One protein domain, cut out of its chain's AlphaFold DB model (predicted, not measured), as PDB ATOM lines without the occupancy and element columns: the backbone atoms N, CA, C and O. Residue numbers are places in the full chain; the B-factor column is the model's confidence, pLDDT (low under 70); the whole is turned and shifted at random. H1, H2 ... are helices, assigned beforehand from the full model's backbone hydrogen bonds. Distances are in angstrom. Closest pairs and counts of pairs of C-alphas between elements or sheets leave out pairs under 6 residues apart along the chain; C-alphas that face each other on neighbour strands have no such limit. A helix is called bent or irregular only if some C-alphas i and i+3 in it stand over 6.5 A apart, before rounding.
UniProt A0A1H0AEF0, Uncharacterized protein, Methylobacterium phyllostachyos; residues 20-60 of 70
ATOM      1  N   ARG A  20     -15.063  18.916 -23.767       78.88
ATOM      2  CA  ARG A  20     -15.552  17.836 -22.894       78.88
ATOM      3  C   ARG A  20     -14.487  16.782 -22.555       78.88
ATOM      4  O   ARG A  20     -14.413  16.340 -21.415       78.88
ATOM      5  N   THR A  21     -13.667  16.379 -23.519       81.81
ATOM      6  CA  THR A  21     -12.554  15.433 -23.347       81.81
ATOM      7  C   THR A  21     -11.445  16.042 -22.498       81.81
ATOM      8  O   THR A  21     -10.950  15.382 -21.588       81.81
ATOM      9  N   VAL A  22     -11.113  17.319 -22.721       84.69
ATOM     10  CA  VAL A  22     -10.138  18.047 -21.887       84.69
ATOM     11  C   VAL A  22     -10.640  18.164 -20.451       84.69
ATOM     12  O   VAL A  22      -9.914  17.833 -19.522       84.69
ATOM     13  N   SER A  23     -11.904  18.550 -20.262       86.56
ATOM     14  CA  SER A  23     -12.519  18.654 -18.935       86.56
ATOM     15  C   SER A  23     -12.526  17.315 -18.188       86.56
ATOM     16  O   SER A  23     -12.149  17.264 -17.019       86.56
ATOM     17  N   ARG A  24     -12.863  16.209 -18.866       89.50
ATOM     18  CA  ARG A  24     -12.783  14.858 -18.286       89.50
ATOM     19  C   ARG A  24     -11.349  14.466 -17.934       89.50
ATOM     20  O   ARG A  24     -11.132  13.900 -16.871       89.50
ATOM     21  N   CYS A  25     -10.383  14.783 -18.794       87.88
ATOM     22  CA  CYS A  25      -8.968  14.518 -18.538       87.88
ATOM     23  C   CYS A  25      -8.472  15.276 -17.296       87.88
ATOM     24  O   CYS A  25      -7.862  14.678 -16.412       87.88
ATOM     25  N   LEU A  26      -8.813  16.563 -17.177       90.50
ATOM     26  CA  LEU A  26      -8.489  17.376 -16.003       90.50
ATOM     27  C   LEU A  26      -9.171  16.854 -14.733       90.50
ATOM     28  O   LEU A  26      -8.530  16.789 -13.689       90.50
ATOM     29  N   LEU A  27     -10.438  16.436 -14.823       92.62
ATOM     30  CA  LEU A  27     -11.156  15.843 -13.695       92.62
ATOM     31  C   LEU A  27     -10.478  14.551 -13.225       92.62
ATOM     32  O   LEU A  27     -10.246  14.387 -12.034       92.62
ATOM     33  N   LEU A  28     -10.109  13.659 -14.150       91.44
ATOM     34  CA  LEU A  28      -9.380  12.431 -13.823       91.44
ATOM     35  C   LEU A  28      -8.016  12.733 -13.195       91.44
ATOM     36  O   LEU A  28      -7.671  12.129 -12.183       91.44
ATOM     37  N   ALA A  29      -7.266  13.690 -13.746       90.31
ATOM     38  CA  ALA A  29      -5.983  14.109 -13.184       90.31
ATOM     39  C   ALA A  29      -6.139  14.657 -11.756       90.31
ATOM     40  O   ALA A  29      -5.363  14.291 -10.872       90.31
ATOM     41  N   LEU A  30      -7.170  15.472 -11.510       89.75
ATOM     42  CA  LEU A  30      -7.475  16.011 -10.186       89.75
ATOM     43  C   LEU A  30      -7.882  14.909  -9.203       89.75
ATOM     44  O   LEU A  30      -7.441  14.930  -8.058       89.75
ATOM     45  N   LEU A  31      -8.672  13.927  -9.647       91.69
ATOM     46  CA  LEU A  31      -9.044  12.776  -8.825       91.69
ATOM     47  C   LEU A  31      -7.819  11.933  -8.466       91.69
ATOM     48  O   LEU A  31      -7.645  11.603  -7.301       91.69
ATOM     49  N   ILE A  32      -6.935  11.630  -9.419       88.25
ATOM     50  CA  ILE A  32      -5.721  10.838  -9.160       88.25
ATOM     51  C   ILE A  32      -4.770  11.593  -8.226       88.25
ATOM     52  O   ILE A  32      -4.265  11.015  -7.263       88.25
ATOM     53  N   ALA A  33      -4.556  12.890  -8.467       85.50
ATOM     54  CA  ALA A  33      -3.735  13.732  -7.603       85.50
ATOM     55  C   ALA A  33      -4.344  13.853  -6.195       85.50
ATOM     56  O   ALA A  33      -3.637  13.697  -5.201       85.50
ATOM     57  N   GLY A  34      -5.658  14.059  -6.100       84.25
ATOM     58  CA  GLY A  34      -6.395  14.138  -4.841       84.25
ATOM     59  C   GLY A  34      -6.383  12.824  -4.062       84.25
ATOM     60  O   GLY A  34      -6.131  12.840  -2.856       84.25
ATOM     61  N   LEU A  35      -6.570  11.683  -4.734       82.12
ATOM     62  CA  LEU A  35      -6.437  10.360  -4.122       82.12
ATOM     63  C   LEU A  35      -5.003  10.120  -3.655       82.12
ATOM     64  O   LEU A  35      -4.817   9.687  -2.527       82.12
ATOM     65  N   GLY A  36      -3.992  10.434  -4.466       79.50
ATOM     66  CA  GLY A  36      -2.588  10.272  -4.089       79.50
ATOM     67  C   GLY A  36      -2.198  11.126  -2.882       79.50
ATOM     68  O   GLY A  36      -1.511  10.638  -1.987       79.50
ATOM     69  N   VAL A  37      -2.676  12.372  -2.808       75.62
ATOM     70  CA  VAL A  37      -2.455  13.268  -1.661       75.62
ATOM     71  C   VAL A  37      -3.226  12.799  -0.430       75.62
ATOM     72  O   VAL A  37      -2.652  12.778   0.655       75.62
ATOM     73  N   THR A  38      -4.485  12.379  -0.580       74.94
ATOM     74  CA  THR A  38      -5.298  11.829   0.519       74.94
ATOM     75  C   THR A  38      -4.671  10.555   1.062       74.94
ATOM     76  O   THR A  38      -4.471  10.448   2.264       74.94
ATOM     77  N   LEU A  39      -4.268   9.629   0.191       70.81
ATOM     78  CA  LEU A  39      -3.590   8.397   0.574       70.81
ATOM     79  C   LEU A  39      -2.241   8.716   1.219       70.81
ATOM     80  O   LEU A  39      -1.922   8.179   2.267       70.81
ATOM     81  N   ARG A  40      -1.480   9.677   0.689       67.94
ATOM     82  CA  ARG A  40      -0.215  10.122   1.289       67.94
ATOM     83  C   ARG A  40      -0.375  10.998   2.534       67.94
ATOM     84  O   ARG A  40       0.622  11.268   3.186       67.94
ATOM     85  N   ARG A  41      -1.579  11.441   2.887       61.91
ATOM     86  CA  ARG A  41      -1.897  12.081   4.177       61.91
ATOM     87  C   ARG A  41      -2.486  11.083   5.172       61.91
ATOM     88  O   ARG A  41      -2.206  11.196   6.356       61.91
ATOM     89  N   ALA A  42      -3.207  10.081   4.680       59.97
ATOM     90  CA  ALA A  42      -3.728   8.961   5.450       59.97
ATOM     91  C   ALA A  42      -2.654   7.909   5.774       59.97
ATOM     92  O   ALA A  42      -2.770   7.229   6.773       59.97
ATOM     93  N   VAL A  43      -1.591   7.779   4.976       57.97
ATOM     94  CA  VAL A  43      -0.462   6.864   5.229       57.97
ATOM     95  C   VAL A  43       0.496   7.348   6.334       57.97
ATOM     96  O   VAL A  43       0.893   6.522   7.146       57.97
ATOM     97  N   PRO A  44       0.882   8.637   6.452       52.47
ATOM     98  CA  PRO A  44       1.671   9.112   7.591       52.47
ATOM     99  C   PRO A  44       0.838   9.228   8.872       52.47
ATOM    100  O   PRO A  44       1.404   9.400   9.947       52.47
ATOM    101  N   VAL A  45      -0.490   9.147   8.764       49.00
ATOM    102  CA  VAL A  45      -1.418   9.227   9.890       49.00
ATOM    103  C   VAL A  45      -2.580   8.269   9.647       49.00
ATOM    104  O   VAL A  45      -3.730   8.687   9.571       49.00
ATOM    105  N   THR A  46      -2.315   6.968   9.539       49.72
ATOM    106  CA  THR A  46      -3.301   6.036  10.081       49.72
ATOM    107  C   THR A  46      -3.184   6.287  11.577       49.72
ATOM    108  O   THR A  46      -2.154   5.891  12.137       49.72
ATOM    109  N   PRO A  47      -4.095   7.055  12.218       52.78
ATOM    110  CA  PRO A  47      -4.059   7.164  13.660       52.78
ATOM    111  C   PRO A  47      -4.054   5.726  14.141       52.78
ATOM    112  O   PRO A  47      -4.928   4.943  13.778       52.78
ATOM    113  N   VAL A  48      -2.984   5.367  14.839       56.78
ATOM    114  CA  VAL A  48      -2.927   4.154  15.632       56.78
ATOM    115  C   VAL A  48      -4.262   4.119  16.365       56.78
ATOM    116  O   VAL A  48      -4.524   5.036  17.144       56.78
ATOM    117  N   ASP A  49      -5.136   3.183  15.971       60.72
ATOM    118  CA  ASP A  49      -6.540   3.102  16.383       60.72
ATOM    119  C   ASP A  49      -6.669   3.493  17.857       60.72
ATOM    120  O   ASP A  49      -5.794   3.139  18.649       60.72
ATOM    121  N   GLY A  50      -7.723   4.204  18.266       59.25
ATOM    122  CA  GLY A  50      -7.829   4.712  19.648       59.25
ATOM    123  C   GLY A  50      -7.578   3.633  20.717       59.25
ATOM    124  O   GLY A  50      -6.990   3.905  21.763       59.25
ATOM    125  N   ALA A  51      -7.913   2.377  20.406       61.91
ATOM    126  CA  ALA A  51      -7.587   1.206  21.216       61.91
ATOM    127  C   ALA A  51      -6.072   0.930  21.332       61.91
ATOM    128  O   ALA A  51      -5.570   0.638  22.413       61.91
ATOM    129  N   PHE A  52      -5.318   1.051  20.246       59.62
ATOM    130  CA  PHE A  52      -3.872   0.847  20.216       59.62
ATOM    131  C   PHE A  52      -3.122   2.028  20.849       59.62
ATOM    132  O   PHE A  52      -2.117   1.818  21.526       59.62
ATOM    133  N   GLN A  53      -3.644   3.256  20.748       67.62
ATOM    134  CA  GLN A  53      -3.117   4.391  21.514       67.62
ATOM    135  C   GLN A  53      -3.323   4.187  23.024       67.62
ATOM    136  O   GLN A  53      -2.432   4.505  23.813       67.62
ATOM    137  N   ALA A  54      -4.464   3.625  23.432       70.38
ATOM    138  CA  ALA A  54      -4.728   3.287  24.828       70.38
ATOM    139  C   ALA A  54      -3.766   2.206  25.350       70.38
ATOM    140  O   ALA A  54      -3.244   2.333  26.457       70.38
ATOM    141  N   VAL A  55      -3.451   1.196  24.532       73.19
ATOM    142  CA  VAL A  55      -2.434   0.184  24.859       73.19
ATOM    143  C   VAL A  55      -1.044   0.820  24.943       73.19
ATOM    144  O   VAL A  55      -0.351   0.620  25.934       73.19
ATOM    145  N   LEU A  56      -0.648   1.657  23.980       74.19
ATOM    146  CA  LEU A  56       0.633   2.373  24.040       74.19
ATOM    147  C   LEU A  56       0.728   3.296  25.258       74.19
ATOM    148  O   LEU A  56       1.806   3.427  25.818       74.19
ATOM    149  N   ARG A  57      -0.373   3.908  25.707       68.62
ATOM    150  CA  ARG A  57      -0.418   4.683  26.957       68.62
ATOM    151  C   ARG A  57      -0.281   3.810  28.200       68.62
ATOM    152  O   ARG A  57       0.370   4.242  29.142       68.62
ATOM    153  N   ALA A  58      -0.862   2.613  28.205       76.50
ATOM    154  CA  ALA A  58      -0.724   1.668  29.312       76.50
ATOM    155  C   ALA A  58       0.689   1.062  29.393       76.50
ATOM    156  O   ALA A  58       1.175   0.786  30.486       76.50
ATOM    157  N   TYR A  59       1.346   0.876  28.244       66.31
ATOM    158  CA  TYR A  59       2.708   0.338  28.140       66.31
ATOM    159  C   TYR A  59       3.804   1.404  28.059       66.31
ATOM    160  O   TYR A  59       4.984   1.060  28.112       66.31
ATOM    161  N   ALA A  60       3.451   2.684  27.936       70.75
ATOM    162  CA  ALA A  60       4.398   3.772  28.093       70.75
ATOM    163  C   ALA A  60       4.888   3.745  29.542       70.75
ATOM    164  O   ALA A  60       4.237   4.265  30.447       70.75
TER     165      ALA A  60
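What this domain is: This is residues 20 to 60 of the 70 residues of an uncharacterized protein of Methylobacterium phyllostachyos (UniProt A0A1H0AEF0). A long helix, H1, and a shorter one, H2, follow each other end to end in a long thin rod, with a drawn-out link, residues 43 to 49, between them. The two helices do not pack side by side, and H1 makes the greater part of the length. The printed part has 41 residues with two named helices, H1 then H2, and no named strand; the class is all helix. It is extended, with a radius of gyration of the C-alphas of 17.9 A, and its C-alphas span 56 by 12 by 5 A.

Where its parts are: H1 is residues 20 to 42, from C-alpha 20 at (-15.552, 17.836, -22.894) to C-alpha 42 at (-3.728, 8.961, 5.450), 32.0 A from first to last C-alpha. H2 is residues 50 to 59 and is 14.2 A long from first to last C-alpha, ending with C-alpha 59 at (2.708, 0.338, 28.140). Ala 60 follows as the last printed residue.

How they stand to each other: The link from H1 to H2 has 7 residues and is short, not tight. H1 and H2 are apart, with no C-alpha of the one within 8 A of the other. Residues 20 to 47, of which 20 to 42 belong to H1, stand free. Residues 49 to 55, of which 50 to 55 belong to H2, also stand free. In H1 and H2 every pair of O i and N i+4 is within hydrogen-bond range. Neither helix is bent or irregular.

The domain as a whole: The two C-alphas farthest apart are those of Arg 20 and Tyr 59, at 57.0 A. The printed part has no cut and no long link. The mean pLDDT of the printed part is 73.5, with 82 for H1 and 68 for H2. Confidence is low, under 70, at residues 40 to 53, residue 57 and residue 59 of the model.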